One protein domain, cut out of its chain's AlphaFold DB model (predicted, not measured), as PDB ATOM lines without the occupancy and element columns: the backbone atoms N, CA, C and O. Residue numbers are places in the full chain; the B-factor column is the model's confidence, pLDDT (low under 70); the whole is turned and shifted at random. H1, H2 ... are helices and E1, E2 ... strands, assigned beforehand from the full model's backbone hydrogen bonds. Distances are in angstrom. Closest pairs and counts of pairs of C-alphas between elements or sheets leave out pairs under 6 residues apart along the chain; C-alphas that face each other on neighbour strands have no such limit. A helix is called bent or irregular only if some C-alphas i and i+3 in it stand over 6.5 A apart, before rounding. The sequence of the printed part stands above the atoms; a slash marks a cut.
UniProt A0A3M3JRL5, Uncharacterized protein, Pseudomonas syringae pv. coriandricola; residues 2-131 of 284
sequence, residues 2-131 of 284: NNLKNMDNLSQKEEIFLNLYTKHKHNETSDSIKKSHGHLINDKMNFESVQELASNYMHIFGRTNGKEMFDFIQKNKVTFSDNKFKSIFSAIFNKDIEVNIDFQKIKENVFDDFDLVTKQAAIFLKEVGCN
ATOM      1  N   ASN A   2     110.832 135.512 134.293       39.62
ATOM      2  CA  ASN A   2     109.602 136.209 133.853       39.62
ATOM      3  C   ASN A   2     109.122 135.893 132.417       39.62
ATOM      4  O   ASN A   2     107.941 136.078 132.146       39.62
ATOM      5  N   ASN A   3     109.974 135.366 131.527       48.66
ATOM      6  CA  ASN A   3     109.593 135.085 130.129       48.66
ATOM      7  C   ASN A   3     108.806 133.780 129.926       48.66
ATOM      8  O   ASN A   3     108.112 133.642 128.925       48.66
ATOM      9  N   LEU A   4     108.841 132.858 130.895       47.22
ATOM     10  CA  LEU A   4     108.173 131.555 130.786       47.22
ATOM     11  C   LEU A   4     106.638 131.666 130.796       47.22
ATOM     12  O   LEU A   4     105.963 130.807 130.245       47.22
ATOM     13  N   LYS A   5     106.065 132.726 131.391       49.09
ATOM     14  CA  LYS A   5     104.607 132.856 131.594       49.09
ATOM     15  C   LYS A   5     103.786 132.993 130.304       49.09
ATOM     16  O   LYS A   5     102.589 132.732 130.353       49.09
ATOM     17  N   ASN A   6     104.407 133.372 129.185       56.69
ATOM     18  CA  ASN A   6     103.720 133.614 127.908       56.69
ATOM     19  C   ASN A   6     103.935 132.506 126.863       56.69
ATOM     20  O   ASN A   6     103.458 132.635 125.740       56.69
ATOM     21  N   MET A   7     104.662 131.440 127.200       62.88
ATOM     22  CA  MET A   7     104.953 130.334 126.282       62.88
ATOM     23  C   MET A   7     103.963 129.189 126.487       62.88
ATOM     24  O   MET A   7     103.515 128.957 127.612       62.88
ATOM     25  N   ASP A   8     103.637 128.451 125.424       73.31
ATOM     26  CA  ASP A   8     102.871 127.215 125.578       73.31
ATOM     27  C   ASP A   8     103.650 126.178 126.414       73.31
ATOM     28  O   ASP A   8     104.872 126.240 126.575       73.31
ATOM     29  N   ASN A   9     102.927 125.222 126.999       60.91
ATOM     30  CA  ASN A   9     103.490 124.242 127.933       60.91
ATOM     31  C   ASN A   9     104.586 123.364 127.292       60.91
ATOM     32  O   ASN A   9     105.480 122.891 127.987       60.91
ATOM     33  N   LEU A  10     104.536 123.137 125.975       59.38
ATOM     34  CA  LEU A  10     105.554 122.358 125.268       59.38
ATOM     35  C   LEU A  10     106.853 123.165 125.153       59.38
ATOM     36  O   LEU A  10     107.914 122.681 125.541       59.38
ATOM     37  N   SER A  11     106.745 124.425 124.744       66.75
ATOM     38  CA  SER A  11     107.854 125.367 124.605       66.75
ATOM     39  C   SER A  11     108.542 125.654 125.946       66.75
ATOM     40  O   SER A  11     109.767 125.730 126.011       66.75
ATOM     41  N   GLN A  12     107.786 125.738 127.047       67.44
ATOM     42  CA  GLN A  12     108.359 125.876 128.396       67.44
ATOM     43  C   GLN A  12     109.213 124.661 128.793       67.44
ATOM     44  O   GLN A  12     110.295 124.811 129.362       67.44
ATOM     45  N   LYS A  13     108.738 123.443 128.504       65.94
ATOM     46  CA  LYS A  13     109.485 122.208 128.788       65.94
ATOM     47  C   LYS A  13     110.747 122.106 127.936       65.94
ATOM     48  O   LYS A  13     111.780 121.666 128.438       65.94
ATOM     49  N   GLU A  14     110.667 122.541 126.680       69.75
ATOM     50  CA  GLU A  14     111.820 122.619 125.783       69.75
ATOM     51  C   GLU A  14     112.896 123.563 126.334       69.75
ATOM     52  O   GLU A  14     114.062 123.179 126.439       69.75
ATOM     53  N   GLU A  15     112.513 124.758 126.788       73.94
ATOM     54  CA  GLU A  15     113.443 125.718 127.390       73.94
ATOM     55  C   GLU A  15     114.109 125.164 128.664       73.94
ATOM     56  O   GLU A  15     115.315 125.322 128.870       73.94
ATOM     57  N   ILE A  16     113.353 124.463 129.518       75.38
ATOM     58  CA  ILE A  16     113.895 123.808 130.719       75.38
ATOM     59  C   ILE A  16     114.951 122.761 130.342       75.38
ATOM     60  O   ILE A  16     116.019 122.731 130.959       75.38
ATOM     61  N   PHE A  17     114.683 121.930 129.330       75.25
ATOM     62  CA  PHE A  17     115.648 120.942 128.848       75.25
ATOM     63  C   PHE A  17     116.943 121.597 128.376       75.25
ATOM     64  O   PHE A  17     118.024 121.214 128.825       75.25
ATOM     65  N   LEU A  18     116.838 122.600 127.499       79.25
ATOM     66  CA  LEU A  18     118.000 123.278 126.925       79.25
ATOM     67  C   LEU A  18     118.852 123.938 128.014       79.25
ATOM     68  O   LEU A  18     120.076 123.826 127.985       79.25
ATOM     69  N   ASN A  19     118.222 124.543 129.022       81.50
ATOM     70  CA  ASN A  19     118.921 125.114 130.173       81.50
ATOM     71  C   ASN A  19     119.669 124.055 131.002       81.50
ATOM     72  O   ASN A  19     120.824 124.267 131.380       81.50
ATOM     73  N   LEU A  20     119.038 122.910 131.284       79.81
ATOM     74  CA  LEU A  20     119.681 121.811 132.014       79.81
ATOM     75  C   LEU A  20     120.861 121.230 131.234       79.81
ATOM     76  O   LEU A  20     121.923 120.993 131.812       79.81
ATOM     77  N   TYR A  21     120.686 121.038 129.928       81.69
ATOM     78  CA  TYR A  21     121.732 120.507 129.066       81.69
ATOM     79  C   TYR A  21     122.905 121.479 128.917       81.69
ATOM     80  O   TYR A  21     124.055 121.080 129.081       81.69
ATOM     81  N   THR A  22     122.625 122.771 128.725       86.25
ATOM     82  CA  THR A  22     123.645 123.831 128.681       86.25
ATOM     83  C   THR A  22     124.476 123.842 129.961       86.25
ATOM     84  O   THR A  22     125.703 123.866 129.908       86.25
ATOM     85  N   LYS A  23     123.821 123.755 131.129       87.00
ATOM     86  CA  LYS A  23     124.509 123.680 132.424       87.00
ATOM     87  C   LYS A  23     125.373 122.424 132.549       87.00
ATOM     88  O   LYS A  23     126.484 122.498 133.064       87.00
ATOM     89  N   HIS A  24     124.873 121.274 132.103       85.44
ATOM     90  CA  HIS A  24     125.659 120.043 132.096       85.44
ATOM     91  C   HIS A  24     126.904 120.178 131.215       85.44
ATOM     92  O   HIS A  24     128.006 119.910 131.692       85.44
ATOM     93  N   LYS A  25     126.740 120.673 129.983       87.25
ATOM     94  CA  LYS A  25     127.846 120.885 129.046       87.25
ATOM     95  C   LYS A  25     128.869 121.886 129.576       87.25
ATOM     96  O   LYS A  25     130.071 121.670 129.419       87.25
ATOM     97  N   HIS A  26     128.409 122.952 130.235       91.38
ATOM     98  CA  HIS A  26     129.285 123.923 130.895       91.38
ATOM     99  C   HIS A  26     130.172 123.255 131.940       91.38
ATOM    100  O   HIS A  26     131.382 123.457 131.920       91.38
ATOM    101  N   ASN A  27     129.594 122.418 132.805       89.75
ATOM    102  CA  ASN A  27     130.350 121.719 133.845       89.75
ATOM    103  C   ASN A  27     131.400 120.771 133.247       89.75
ATOM    104  O   ASN A  27     132.567 120.859 133.614       89.75
ATOM    105  N   GLU A  28     131.015 119.929 132.283       89.19
ATOM    106  CA  GLU A  28     131.945 119.005 131.609       89.19
ATOM    107  C   GLU A  28     133.096 119.759 130.920       89.19
ATOM    108  O   GLU A  28     134.266 119.383 131.025       89.19
ATOM    109  N   THR A  29     132.779 120.870 130.248       90.19
ATOM    110  CA  THR A  29     133.771 121.719 129.572       90.19
ATOM    111  C   THR A  29     134.709 122.388 130.580       90.19
ATOM    112  O   THR A  29     135.928 122.347 130.410       90.19
ATOM    113  N   SER A  30     134.152 122.959 131.653       91.19
ATOM    114  CA  SER A  30     134.887 123.605 132.747       91.19
ATOM    115  C   SER A  30     135.872 122.632 133.398       91.19
ATOM    116  O   SER A  30     137.056 122.948 133.534       91.19
ATOM    117  N   ASP A  31     135.422 121.418 133.724       90.38
ATOM    118  CA  ASP A  31     136.251 120.386 134.348       90.38
ATOM    119  C   ASP A  31     137.347 119.882 133.400       90.38
ATOM    120  O   ASP A  31     138.508 119.734 133.801       90.38
ATOM    121  N   SER A  32     137.017 119.689 132.119       88.88
ATOM    122  CA  SER A  32     137.988 119.309 131.088       88.88
ATOM    123  C   SER A  32     139.106 120.346 130.948       88.88
ATOM    124  O   SER A  32     140.289 119.989 130.914       88.88
ATOM    125  N   ILE A  33     138.764 121.638 130.939       88.69
ATOM    126  CA  ILE A  33     139.738 122.733 130.826       88.69
ATOM    127  C   ILE A  33     140.565 122.868 132.092       88.69
ATOM    128  O   ILE A  33     141.786 122.951 131.996       88.69
ATOM    129  N   LYS A  34     139.955 122.810 133.278       88.62
ATOM    130  CA  LYS A  34     140.704 122.814 134.546       88.62
ATOM    131  C   LYS A  34     141.715 121.667 134.605       88.62
ATOM    132  O   LYS A  34     142.829 121.857 135.082       88.62
ATOM    133  N   LYS A  35     141.370 120.495 134.062       87.38
ATOM    134  CA  LYS A  35     142.264 119.331 134.014       87.38
ATOM    135  C   LYS A  35     143.396 119.470 132.989       87.38
ATOM    136  O   LYS A  35     144.527 119.107 133.290       87.38
ATOM    137  N   SER A  36     143.098 119.947 131.781       82.88
ATOM    138  CA  SER A  36     144.055 119.985 130.658       82.88
ATOM    139  C   SER A  36     144.872 121.279 130.586       82.88
ATOM    140  O   SER A  36     146.057 121.258 130.263       82.88
ATOM    141  N   HIS A  37     144.256 122.400 130.944       77.88
ATOM    142  CA  HIS A  37     144.790 123.756 130.835       77.88
ATOM    143  C   HIS A  37     144.844 124.470 132.192       77.88
ATOM    144  O   HIS A  37     145.078 125.673 132.239       77.88
ATOM    145  N   GLY A  38     144.670 123.758 133.313       75.56
ATOM    146  CA  GLY A  38     144.699 124.354 134.655       75.56
ATOM    147  C   GLY A  38     145.987 125.116 134.974       75.56
ATOM    148  O   GLY A  38     145.958 126.062 135.748       75.56
ATOM    149  N   HIS A  39     147.098 124.773 134.319       76.25
ATOM    150  CA  HIS A  39     148.364 125.503 134.423       76.25
ATOM    151  C   HIS A  39     148.308 126.931 133.842       76.25
ATOM    152  O   HIS A  39     149.116 127.773 134.227       76.25
ATOM    153  N   LEU A  40     147.365 127.218 132.934       72.38
ATOM    154  CA  LEU A  40     147.117 128.563 132.403       72.38
ATOM    155  C   LEU A  40     146.318 129.432 133.385       72.38
ATOM    156  O   LEU A  40     146.386 130.657 133.311       72.38
ATOM    157  N   ILE A  41     145.584 128.812 134.315       83.19
ATOM    158  CA  ILE A  41     144.753 129.502 135.302       83.19
ATOM    159  C   ILE A  41     145.638 129.931 136.471       83.19
ATOM    160  O   ILE A  41     146.119 129.104 137.244       83.19
ATOM    161  N   ASN A  42     145.863 131.235 136.602       78.81
ATOM    162  CA  ASN A  42     146.604 131.808 137.722       78.81
ATOM    163  C   ASN A  42     146.206 133.269 137.978       78.81
ATOM    164  O   ASN A  42     145.630 133.940 137.122       78.81
ATOM    165  N   ASP A  43     146.604 133.788 139.136       74.75
ATOM    166  CA  ASP A  43     146.274 135.146 139.591       74.75
ATOM    167  C   ASP A  43     146.911 136.268 138.741       74.75
ATOM    168  O   ASP A  43     146.661 137.451 138.973       74.75
ATOM    169  N   LYS A  44     147.759 135.926 137.762       79.31
ATOM    170  CA  LYS A  44     148.499 136.856 136.892       79.31
ATOM    171  C   LYS A  44     148.082 136.768 135.419       79.31
ATOM    172  O   LYS A  44     148.818 137.252 134.558       79.31
ATOM    173  N   MET A  45     146.924 136.181 135.107       87.12
ATOM    174  CA  MET A  45     146.415 136.136 133.732       87.12
ATOM    175  C   MET A  45     146.280 137.550 133.145       87.12
ATOM    176  O   MET A  45     145.566 138.404 133.671       87.12
ATOM    177  N   ASN A  46     146.963 137.804 132.030       88.94
ATOM    178  CA  ASN A  46     146.787 139.030 131.250       88.94
ATOM    179  C   ASN A  46     145.606 138.882 130.269       88.94
ATOM    180  O   ASN A  46     145.041 137.799 130.129       88.94
ATOM    181  N   PHE A  47     145.230 139.960 129.575       87.69
ATOM    182  CA  PHE A  47     144.099 139.924 128.637       87.69
ATOM    183  C   PHE A  47     144.257 138.872 127.534       87.69
ATOM    184  O   PHE A  47     143.280 138.222 127.180       87.69
ATOM    185  N   GLU A  48     145.477 138.655 127.037       87.81
ATOM    186  CA  GLU A  48     145.734 137.633 126.018       87.81
ATOM    187  C   GLU A  48     145.484 136.219 126.553       87.81
ATOM    188  O   GLU A  48     144.832 135.424 125.887       87.81
ATOM    189  N   SER A  49     145.936 135.931 127.776       88.31
ATOM    190  CA  SER A  49     145.729 134.632 128.434       88.31
ATOM    191  C   SER A  49     144.246 134.385 128.715       88.31
ATOM    192  O   SER A  49     143.754 133.272 128.556       88.31
ATOM    193  N   VAL A  50     143.512 135.437 129.098       90.81
ATOM    194  CA  VAL A  50     142.057 135.380 129.296       90.81
ATOM    195  C   VAL A  50     141.343 135.088 127.977       90.81
ATOM    196  O   VAL A  50     140.463 134.229 127.946       90.81
ATOM    197  N   GLN A  51     141.729 135.767 126.893       90.69
ATOM    198  CA  GLN A  51     141.163 135.536 125.565       90.69
ATOM    199  C   GLN A  51     141.466 134.113 125.078       90.69
ATOM    200  O   GLN A  51     140.555 133.441 124.611       90.69
ATOM    201  N   GLU A  52     142.699 133.629 125.238       88.81
ATOM    202  CA  GLU A  52     143.089 132.261 124.879       88.81
ATOM    203  C   GLU A  52     142.271 131.216 125.646       88.81
ATOM    204  O   GLU A  52     141.705 130.296 125.054       88.81
ATOM    205  N   LEU A  53     142.154 131.381 126.966       90.19
ATOM    206  CA  LEU A  53     141.390 130.475 127.819       90.19
ATOM    207  C   LEU A  53     139.902 130.455 127.437       90.19
ATOM    208  O   LEU A  53     139.287 129.387 127.401       90.19
ATOM    209  N   ALA A  54     139.333 131.618 127.115       91.12
ATOM    210  CA  ALA A  54     137.956 131.731 126.652       91.12
ATOM    211  C   ALA A  54     137.757 131.081 125.277       91.12
ATOM    212  O   ALA A  54     136.822 130.305 125.108       91.12
ATOM    213  N   SER A  55     138.650 131.318 124.316       88.88
ATOM    214  CA  SER A  55     138.597 130.676 122.997       88.88
ATOM    215  C   SER A  55     138.689 129.151 123.102       88.88
ATOM    216  O   SER A  55     137.921 128.440 122.453       88.88
ATOM    217  N   ASN A  56     139.566 128.639 123.972       87.56
ATOM    218  CA  ASN A  56     139.673 127.207 124.258       87.56
ATOM    219  C   ASN A  56     138.368 126.657 124.852       87.56
ATOM    220  O   ASN A  56     137.916 125.579 124.456       87.56
ATOM    221  N   TYR A  57     137.731 127.417 125.749       91.44
ATOM    222  CA  TYR A  57     136.397 127.101 126.252       91.44
ATOM    223  C   TYR A  57     135.374 127.008 125.130       91.44
ATOM    224  O   TYR A  57     134.724 125.974 124.993       91.44
ATOM    225  N   MET A  58     135.253 128.046 124.305       89.81
ATOM    226  CA  MET A  58     134.275 128.082 123.219       89.81
ATOM    227  C   MET A  58     134.494 126.927 122.232       89.81
ATOM    228  O   MET A  58     133.533 126.276 121.822       89.81
ATOM    229  N   HIS A  59     135.754 126.614 121.912       85.44
ATOM    230  CA  HIS A  59     136.103 125.487 121.054       85.44
ATOM    231  C   HIS A  59     135.663 124.142 121.649       85.44
ATOM    232  O   HIS A  59     135.006 123.357 120.968       85.44
ATOM    233  N   ILE A  60     135.996 123.861 122.913       85.69
ATOM    234  CA  ILE A  60     135.645 122.585 123.561       85.69
ATOM    235  C   ILE A  60     134.130 122.484 123.784       85.69
ATOM    236  O   ILE A  60     133.557 121.410 123.589       85.69
ATOM    237  N   PHE A  61     133.474 123.593 124.129       87.81
ATOM    238  CA  PHE A  61     132.029 123.654 124.318       87.81
ATOM    239  C   PHE A  61     131.280 123.339 123.018       87.81
ATOM    240  O   PHE A  61     130.384 122.498 123.019       87.81
ATOM    241  N   GLY A  62     131.683 123.963 121.905       79.75
ATOM    242  CA  GLY A  62     131.067 123.774 120.586       79.75
ATOM    243  C   GLY A  62     131.310 122.392 119.969       79.75
ATOM    244  O   GLY A  62     130.644 122.013 119.004       79.75
ATOM    245  N   ARG A  63     132.231 121.591 120.523       77.69
ATOM    246  CA  ARG A  63     132.398 120.196 120.108       77.69
ATOM    247  C   ARG A  63     131.239 119.358 120.635       77.69
ATOM    248  O   ARG A  63     131.152 119.023 121.818       77.69
ATOM    249  N   THR A  64     130.381 118.967 119.703       63.84
ATOM    250  CA  THR A  64     129.332 117.976 119.908       63.84
ATOM    251  C   THR A  64     129.928 116.577 119.901       63.84
ATOM    252  O   THR A  64     130.582 116.154 118.950       63.84
ATOM    253  N   ASN A  65     129.663 115.822 120.961       64.62
ATOM    254  CA  ASN A  65     129.866 114.384 120.968       64.62
ATOM    255  C   ASN A  65     128.495 113.728 121.141       64.62
ATOM    256  O   ASN A  65     127.905 113.801 122.216       64.62
ATOM    257  N   GLY A  66     127.975 113.085 120.089       62.19
ATOM    258  CA  GLY A  66     126.680 112.391 120.154       62.19
ATOM    259  C   GLY A  66     126.608 111.377 121.304       62.19
ATOM    260  O   GLY A  66     125.544 111.173 121.880       62.19
ATOM    261  N   LYS A  67     127.760 110.824 121.709       66.56
ATOM    262  CA  LYS A  67     127.887 109.949 122.878       66.56
ATOM    263  C   LYS A  67     127.674 110.682 124.206       66.56
ATOM    264  O   LYS A  67     126.945 110.183 125.045       66.56
ATOM    265  N   GLU A  68     128.249 111.871 124.384       69.62
ATOM    266  CA  GLU A  68     128.066 112.684 125.601       69.62
ATOM    267  C   GLU A  68     126.595 113.058 125.790       69.62
ATOM    268  O   GLU A  68     126.036 112.955 126.881       69.62
ATOM    269  N   MET A  69     125.940 113.442 124.696       69.38
ATOM    270  CA  MET A  69     124.522 113.751 124.728       69.38
ATOM    271  C   MET A  69     123.681 112.513 125.053       69.38
ATOM    272  O   MET A  69     122.763 112.599 125.865       69.38
ATOM    273  N   PHE A  70     124.019 111.355 124.478       64.06
ATOM    274  CA  PHE A  70     123.387 110.082 124.815       64.06
ATOM    275  C   PHE A  70     123.584 109.705 126.293       64.06
ATOM    276  O   PHE A  70     122.627 109.305 126.952       64.06
ATOM    277  N   ASP A  71     124.782 109.895 126.844       70.56
ATOM    278  CA  ASP A  71     125.084 109.613 128.250       70.56
ATOM    279  C   ASP A  71     124.299 110.549 129.190       70.56
ATOM    280  O   ASP A  71     123.725 110.094 130.185       70.56
ATOM    281  N   PHE A  72     124.180 111.840 128.851       73.06
ATOM    282  CA  PHE A  72     123.314 112.785 129.567       73.06
ATOM    283  C   PHE A  72     121.847 112.345 129.538       73.06
ATOM    284  O   PHE A  72     121.165 112.364 130.565       73.06
ATOM    285  N   ILE A  73     121.371 111.927 128.367       66.06
ATOM    286  CA  ILE A  73     120.020 111.414 128.135       66.06
ATOM    287  C   ILE A  73     119.755 110.194 129.016       66.06
ATOM    288  O   ILE A  73     118.785 110.191 129.770       66.06
ATOM    289  N   GLN A  74     120.643 109.199 129.016       64.62
ATOM    290  CA  GLN A  74     120.511 108.003 129.853       64.62
ATOM    291  C   GLN A  74     120.527 108.344 131.349       64.62
ATOM    292  O   GLN A  74     119.648 107.914 132.099       64.62
ATOM    293  N   LYS A  75     121.474 109.185 131.786       68.12
ATOM    294  CA  LYS A  75     121.600 109.621 133.185       68.12
ATOM    295  C   LYS A  75     120.352 110.352 133.686       68.12
ATOM    296  O   LYS A  75     119.974 110.191 134.845       68.12
ATOM    297  N   ASN A  76     119.695 111.116 132.815       64.38
ATOM    298  CA  ASN A  76     118.465 111.851 133.120       64.38
ATOM    299  C   ASN A  76     117.191 111.111 132.660       64.38
ATOM    300  O   ASN A  76     116.117 111.708 132.602       64.38
ATOM    301  N   LYS A  77     117.290 109.804 132.368       59.72
ATOM    302  CA  LYS A  77     116.176 108.910 131.996       59.72
ATOM    303  C   LYS A  77     115.346 109.409 130.807       59.72
ATOM    304  O   LYS A  77     114.118 109.386 130.841       59.72
ATOM    305  N   VAL A  78     116.022 109.864 129.757       55.62
ATOM    306  CA  VAL A  78     115.432 110.263 128.479       55.62
ATOM    307  C   VAL A  78     115.206 109.048 127.574       55.62
ATOM    308  O   VAL A  78     116.145 108.365 127.185       55.62
ATOM    309  N   THR A  79     113.940 108.746 127.272       49.34
ATOM    310  CA  THR A  79     113.497 107.729 126.306       49.34
ATOM    311  C   THR A  79     113.278 108.356 124.924       49.34
ATOM    312  O   THR A  79     113.190 109.566 124.793       49.34
ATOM    313  N   PHE A  80     113.212 107.564 123.858       39.59
ATOM    314  CA  PHE A  80     113.016 108.073 122.494       39.59
ATOM    315  C   PHE A  80     111.661 107.608 121.933       39.59
ATOM    316  O   PHE A  80     111.167 106.532 122.283       39.59
ATOM    317  N   SER A  81     111.041 108.400 121.059       44.12
ATOM    318  CA  SER A  81     110.125 107.893 120.018       44.12
ATOM    319  C   SER A  81     110.388 108.642 118.732       44.12
ATOM    320  O   SER A  81     110.497 109.861 118.788       44.12
ATOM    321  N   ASP A  82     110.451 107.926 117.612       40.72
ATOM    322  CA  ASP A  82     110.336 108.451 116.246       40.72
ATOM    323  C   ASP A  82     110.993 109.832 116.047       40.72
ATOM    324  O   ASP A  82     110.330 110.816 115.722       40.72
ATOM    325  N   ASN A  83     112.311 109.902 116.289       43.97
ATOM    326  CA  ASN A  83     113.167 111.096 116.168       43.97
ATOM    327  C   ASN A  83     112.917 112.245 117.174       43.97
ATOM    328  O   ASN A  83     113.260 113.392 116.899       43.97
ATOM    329  N   LYS A  84     112.367 111.950 118.360       49.34
ATOM    330  CA  LYS A  84     112.104 112.913 119.449       49.34
ATOM    331  C   LYS A  84     112.667 112.422 120.791       49.34
ATOM    332  O   LYS A  84     112.518 111.241 121.123       49.34
ATOM    333  N   PHE A  85     113.270 113.317 121.583       46.22
ATOM    334  CA  PHE A  85     113.731 113.030 122.956       46.22
ATOM    335  C   PHE A  85     112.589 113.128 123.984       46.22
ATOM    336  O   PHE A  85     112.172 114.224 124.336       46.22
ATOM    337  N   LYS A  86     112.130 112.011 124.554       52.34
ATOM    338  CA  LYS A  86     111.198 111.966 125.696       52.34
ATOM    339  C   LYS A  86     111.960 112.033 127.027       52.34
ATOM    340  O   LYS A  86     112.546 111.036 127.410       52.34
ATOM    341  N   SER A  87     111.933 113.115 127.800       49.12
ATOM    342  CA  SER A  87     112.074 113.049 129.281       49.12
ATOM    343  C   SER A  87     112.123 114.414 129.909       49.12
ATOM    344  O   SER A  87     112.518 115.366 129.242       49.12
ATOM    345  N   ILE A  88     111.807 114.444 131.214       46.56
ATOM    346  CA  ILE A  88     112.619 115.223 132.159       46.56
ATOM    347  C   ILE A  88     112.481 114.819 133.653       46.56
ATOM    348  O   ILE A  88     113.300 115.266 134.446       46.56
ATOM    349  N   PHE A  89     111.540 113.974 134.123       41.56
ATOM    350  CA  PHE A  89     111.083 114.102 135.535       41.56
ATOM    351  C   PHE A  89     110.874 112.842 136.414       41.56
ATOM    352  O   PHE A  89     110.106 112.894 137.379       41.56
ATOM    353  N   SER A  90     111.577 111.723 136.209       43.66
ATOM    354  CA  SER A  90     111.308 110.519 137.035       43.66
ATOM    355  C   SER A  90     112.011 110.459 138.404       43.66
ATOM    356  O   SER A  90     111.694 109.571 139.185       43.66
ATOM    357  N   ALA A  91     112.965 111.343 138.737       41.50
ATOM    358  CA  ALA A  91     113.710 111.231 140.007       41.50
ATOM    359  C   ALA A  91     113.101 112.015 141.188       41.50
ATOM    360  O   ALA A  91     113.270 111.600 142.328       41.50
ATOM    361  N   ILE A  92     112.400 113.128 140.935       39.53
ATOM    362  CA  ILE A  92     111.910 114.028 142.004       39.53
ATOM    363  C   ILE A  92     110.374 114.038 142.101       39.53
ATOM    364  O   ILE A  92     109.835 114.235 143.184       39.53
ATOM    365  N   PHE A  93     109.649 113.792 141.002       45.00
ATOM    366  CA  PHE A  93     108.201 114.057 140.944       45.00
ATOM    367  C   PHE A  93     107.341 112.906 140.412       45.00
ATOM    368  O   PHE A  93     106.133 113.083 140.267       45.00
ATOM    369  N   ASN A  94     107.935 111.740 140.134       49.25
ATOM    370  CA  ASN A  94     107.221 110.527 139.715       49.25
ATOM    371  C   ASN A  94     106.232 110.759 138.545       49.25
ATOM    372  O   ASN A  94     105.134 110.206 138.524       49.25
ATOM    373  N   LYS A  95     106.597 111.633 137.596       45.78
ATOM    374  CA  LYS A  95     105.789 111.960 136.416       45.78
ATOM    375  C   LYS A  95     106.658 111.969 135.169       45.78
ATOM    376  O   LYS A  95     107.694 112.627 135.138       45.78
ATOM    377  N   ASP A  96     106.195 111.294 134.128       48.47
ATOM    378  CA  ASP A  96     106.824 111.360 132.816       48.47
ATOM    379  C   ASP A  96     106.416 112.670 132.132       48.47
ATOM    380  O   ASP A  96     105.235 113.006 132.034       48.47
ATOM    381  N   ILE A  97     107.408 113.453 131.703       48.66
ATOM    382  CA  ILE A  97     107.198 114.684 130.937       48.66
ATOM    383  C   ILE A  97     107.613 114.411 129.495       48.66
ATOM    384  O   ILE A  97     108.772 114.098 129.225       48.66
ATOM    385  N   GLU A  98     106.659 114.550 128.577       49.75
ATOM    386  CA  GLU A  98     106.909 114.536 127.139       49.75
ATOM    387  C   GLU A  98     107.466 115.893 126.693       49.75
ATOM    388  O   GLU A  98     106.891 116.943 127.008       49.75
ATOM    389  N   VAL A  99     108.589 115.853 125.979       53.03
ATOM    390  CA  VAL A  99     109.247 117.006 125.360       53.03
ATOM    391  C   VAL A  99     109.574 116.611 123.918       53.03
ATOM    392  O   VAL A  99     109.834 115.444 123.646       53.03
ATOM    393  N   ASN A 100     109.493 117.541 122.968       53.28
ATOM    394  CA  ASN A 100     109.703 117.259 121.547       53.28
ATOM    395  C   ASN A 100     110.974 117.955 121.045       53.28
ATOM    396  O   ASN A 100     110.916 118.973 120.357       53.28
ATOM    397  N   ILE A 101     112.134 117.419 121.417       60.03
ATOM    398  CA  ILE A 101     113.421 118.000 121.018       60.03
ATOM    399  C   ILE A 101     114.119 117.072 120.026       60.03
ATOM    400  O   ILE A 101     114.110 115.854 120.198       60.03
ATOM    401  N   ASP A 102     114.710 117.678 119.001       69.88
ATOM    402  CA  ASP A 102     115.569 117.063 117.987       69.88
ATOM    403  C   ASP A 102     117.031 117.447 118.283       69.88
ATOM    404  O   ASP A 102     117.308 118.535 118.800       69.88
ATOM    405  N   PHE A 103     117.977 116.564 117.959       70.75
ATOM    406  CA  PHE A 103     119.411 116.818 118.083       70.75
ATOM    407  C   PHE A 103     119.808 118.069 117.309       70.75
ATOM    408  O   PHE A 103     120.575 118.882 117.821       70.75
ATOM    409  N   GLN A 104     119.231 118.268 116.124       76.75
ATOM    410  CA  GLN A 104     119.510 119.445 115.313       76.75
ATOM    411  C   GLN A 104     119.106 120.741 116.032       76.75
ATOM    412  O   GLN A 104     119.869 121.704 116.041       76.75
ATOM    413  N   LYS A 105     117.969 120.753 116.740       77.81
ATOM    414  CA  LYS A 105     117.571 121.905 117.566       77.81
ATOM    415  C   LYS A 105     118.535 122.151 118.726       77.81
ATOM    416  O   LYS A 105     118.745 123.300 119.096       77.81
ATOM    417  N   ILE A 106     119.088 121.106 119.340       76.69
ATOM    418  CA  ILE A 106     120.072 121.267 120.425       76.69
ATOM    419  C   ILE A 106     121.388 121.795 119.861       76.69
ATOM    420  O   ILE A 106     121.968 122.707 120.442       76.69
ATOM    421  N   LYS A 107     121.818 121.275 118.709       82.31
ATOM    422  CA  LYS A 107     122.935 121.809 117.928       82.31
ATOM    423  C   LYS A 107     122.785 123.310 117.711       82.31
ATOM    424  O   LYS A 107     123.601 124.068 118.220       82.31
ATOM    425  N   GLU A 108     121.676 123.720 117.104       85.75
ATOM    426  CA  GLU A 108     121.390 125.119 116.782       85.75
ATOM    427  C   GLU A 108     121.292 126.025 118.019       85.75
ATOM    428  O   GLU A 108     121.830 127.125 118.014       85.75
ATOM    429  N   ASN A 109     120.615 125.583 119.084       84.31
ATOM    430  CA  ASN A 109     120.303 126.453 120.228       84.31
ATOM    431  C   ASN A 109     121.330 126.405 121.365       84.31
ATOM    432  O   ASN A 109     121.244 127.221 122.281       84.31
ATOM    433  N   VAL A 110     122.241 125.429 121.364       84.31
ATOM    434  CA  VAL A 110     123.240 125.259 122.430       84.31
ATOM    435  C   VAL A 110     124.653 125.398 121.891       84.31
ATOM    436  O   VAL A 110     125.437 126.170 122.432       84.31
ATOM    437  N   PHE A 111     124.986 124.640 120.849       85.06
ATOM    438  CA  PHE A 111     126.362 124.506 120.377       85.06
ATOM    439  C   PHE A 111     126.737 125.546 119.325       85.06
ATOM    440  O   PHE A 111     127.849 126.068 119.358       85.06
ATOM    441  N   ASP A 112     125.803 125.844 118.425       88.44
ATOM    442  CA  ASP A 112     125.990 126.778 117.321       88.44
ATOM    443  C   ASP A 112     125.530 128.213 117.688       88.44
ATOM    444  O   ASP A 112     125.823 129.145 116.946       88.44
ATOM    445  N   ASP A 113     124.862 128.431 118.836       91.06
ATOM    446  CA  ASP A 113     124.475 129.772 119.327       91.06
ATOM    447  C   ASP A 113     125.704 130.499 119.903       91.06
ATOM    448  O   ASP A 113     126.130 130.274 121.043       91.06
ATOM    449  N   PHE A 114     126.298 131.383 119.098       92.38
ATOM    450  CA  PHE A 114     127.573 132.027 119.406       92.38
ATOM    451  C   PHE A 114     127.486 132.897 120.668       92.38
ATOM    452  O   PHE A 114     128.409 132.920 121.491       92.38
ATOM    453  N   ASP A 115     126.358 133.584 120.861       93.38
ATOM    454  CA  ASP A 115     126.114 134.427 122.031       93.38
ATOM    455  C   ASP A 115     125.995 133.600 123.313       93.38
ATOM    456  O   ASP A 115     126.503 134.005 124.365       93.38
ATOM    457  N   LEU A 116     125.322 132.449 123.256       93.31
ATOM    458  CA  LEU A 116     125.227 131.539 124.388       93.31
ATOM    459  C   LEU A 116     126.602 130.991 124.763       93.31
ATOM    460  O   LEU A 116     126.978 131.069 125.935       93.31
ATOM    461  N   VAL A 117     127.365 130.489 123.792       92.56
ATOM    462  CA  VAL A 117     128.704 129.927 124.029       92.56
ATOM    463  C   VAL A 117     129.648 130.991 124.602       92.56
ATOM    464  O   VAL A 117     130.347 130.736 125.584       92.56
ATOM    465  N   THR A 118     129.595 132.220 124.080       94.44
ATOM    466  CA  THR A 118     130.342 133.376 124.611       94.44
ATOM    467  C   THR A 118     129.956 133.680 126.064       94.44
ATOM    468  O   THR A 118     130.820 133.912 126.913       94.44
ATOM    469  N   LYS A 119     128.659 133.637 126.398       95.75
ATOM    470  CA  LYS A 119     128.183 133.831 127.779       95.75
ATOM    471  C   LYS A 119     128.662 132.722 128.714       95.75
ATOM    472  O   LYS A 119     129.066 133.034 129.832       95.75
ATOM    473  N   GLN A 120     128.645 131.462 128.279       95.56
ATOM    474  CA  GLN A 120     129.156 130.343 129.080       95.56
ATOM    475  C   GLN A 120     130.669 130.466 129.314       95.56
ATOM    476  O   GLN A 120     131.122 130.318 130.449       95.56
ATOM    477  N   ALA A 121     131.438 130.873 128.298       94.50
ATOM    478  CA  ALA A 121     132.859 131.185 128.457       94.50
ATOM    479  C   ALA A 121     133.082 132.308 129.486       94.50
ATOM    480  O   ALA A 121     133.923 132.183 130.373       94.50
ATOM    481  N   ALA A 122     132.283 133.378 129.446       96.38
ATOM    482  CA  ALA A 122     132.367 134.461 130.426       96.38
ATOM    483  C   ALA A 122     132.004 134.020 131.857       96.38
ATOM    484  O   ALA A 122     132.599 134.518 132.815       96.38
ATOM    485  N   ILE A 123     131.040 133.105 132.023       96.50
ATOM    486  CA  ILE A 123     130.725 132.490 133.324       96.50
ATOM    487  C   ILE A 123     131.935 131.696 133.816       96.50
ATOM    488  O   ILE A 123     132.380 131.907 134.942       96.50
ATOM    489  N   PHE A 124     132.514 130.858 132.957       95.88
ATOM    490  CA  PHE A 124     133.701 130.074 133.281       95.88
ATOM    491  C   PHE A 124     134.885 130.951 133.706       95.88
ATOM    492  O   PHE A 124     135.496 130.686 134.737       95.88
ATOM    493  N   LEU A 125     135.172 132.038 132.979       94.94
ATOM    494  CA  LEU A 125     136.236 132.978 133.346       94.94
ATOM    495  C   LEU A 125     136.059 133.522 134.775       94.94
ATOM    496  O   LEU A 125     137.030 133.626 135.520       94.94
ATOM    497  N   LYS A 126     134.823 133.834 135.184       94.50
ATOM    498  CA  LYS A 126     134.534 134.276 136.560       94.50
ATOM    499  C   LYS A 126     134.761 133.159 137.578       94.50
ATOM    500  O   LYS A 126     135.312 133.420 138.642       94.50
ATOM    501  N   GLU A 127     134.360 131.928 137.261       93.81
ATOM    502  CA  GLU A 127     134.557 130.757 138.134       93.81
ATOM    503  C   GLU A 127     136.034 130.464 138.409       93.81
ATOM    504  O   GLU A 127     136.368 129.962 139.481       93.81
ATOM    505  N   VAL A 128     136.916 130.772 137.456       92.31
ATOM    506  CA  VAL A 128     138.366 130.561 137.583       92.31
ATOM    507  C   VAL A 128     139.119 131.784 138.118       92.31
ATOM    508  O   VAL A 128     140.347 131.779 138.145       92.31
ATOM    509  N   GLY A 129     138.402 132.820 138.567       90.75
ATOM    510  CA  GLY A 129     138.980 133.967 139.273       90.75
ATOM    511  C   GLY A 129     139.315 135.188 138.412       90.75
ATOM    512  O   GLY A 129     139.918 136.130 138.928       90.75
ATOM    513  N   CYS A 130     138.920 135.237 137.132       92.50
ATOM    514  CA  CYS A 130     139.088 136.450 136.327       92.50
ATOM    515  C   CYS A 130     138.219 137.592 136.870       92.50
ATOM    516  O   CYS A 130     137.030 137.426 137.157       92.50
ATOM    517  N   ASN A 131     138.799 138.787 136.958       91.94
ATOM    518  CA  ASN A 131     138.099 139.975 137.430       91.94
ATOM    519  C   ASN A 131     137.120 140.529 136.378       91.94
ATOM    520  O   ASN A 131     137.170 140.200 135.190       91.94
TER     521      ASN A 131
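AT A GLANCE: This is residues 2 to 131 of the 284 residues of an uncharacterized protein of Pseudomonas syringae pv. coriandricola (UniProt A0A3M3JRL5). One long helix, H2, runs through the length of the model, with H3, H5 and H6 packed crosswise on its residues 18 to 40. H3 and H6 cross each other, and H5 makes a corner with H6. Towards the other end are a small hairpin, E1 and E2, and the long link of residues 87 to 102, while the short H1 lies near the first turns of H2 and H4 near its residue 21. The printed part has 130 residues, mostly helix, with six named helices and two antiparallel strands in the order H1 H2 H3 H4 E1 E2 H5 H6. It is only just compact, close to loose, with a radius of gyration of the C-alphas of 16.7 A, and only just elongated, spanning 49 by 32 by 28 A.

IN THESE COORDINATES: The sheet has E1, residues 79 to 81, and E2, residues 84 to 86. H2, residues 9 to 40, is 44.1 A long, from C-alpha 9 at (103.490, 124.242, 127.933) to C-alpha 40 at (147.117, 128.563, 132.403). It has a kink of 55 degrees near residue 34 and is irregular, with C-alphas 36 and 39 7.9 A apart. H1 is residues 3 to 6, H3 residues 47 to 62, 22.3 A, H4 residues 66 to 75, 14.3 A, and H5 residues 103 to 111, 10.6 A. H6, residues 114 to 127, is 20.0 A long and ends at C-alpha 127 (134.557, 130.757, 138.134).

HOW THE PARTS SIT: E1 and E2 are an antiparallel hairpin at 143 degrees; N 79 and O 86 are 2.7 A apart and N 84 and O 81 2.8 A, within hydrogen-bond range. Both strands are apart from H2. H2 touches H3 with residues 25 to 40 alone, at a steep tilt of 50 degrees, opposite ways; the closest C-alphas, of Thr 29 and Phe 61, are 5.9 A apart. With residues 18 to 22 alone it touches H5, the closest C-alphas, of Thr 22 and Val 110, being 6.4 A apart. H2 and H6 only just touch, with 3 pairs of C-alphas within 8 A, the closest those of Ser 30 and Phe 124, 6.6 A. H3 and H6 touch at a steep tilt of 57 degrees, the closest C-alphas, of Ala 54 and Ala 121, 5.4 A apart. H5 and H6 touch only at the corner, and only just, with 3 pairs of C-alphas within 8 A; the closest are those of Val 110 and Leu 116, 6.9 A. H4 is close to H2 but not clearly touching, the closest C-alphas, of Tyr 21 and Phe 72, 7.9 A apart; H1 and H2 stand likewise, at Leu 4 and Gln 12, 6.2 A. In H3, H4, H5 and H6 every O i to N i+4 pair is within hydrogen-bond range, and in H2 26 of 28.

THE WHOLE: The C-alphas farthest apart are those of Lys 44 and Asp 82, 51.9 A. The printed part has no cut, and the link from E2 to H5, 16 residues, is long. The mean pLDDT of the printed part is 74.2; residues 2 to 7, 9 to 14, 64 to 70 and 73 to 102 are under 70.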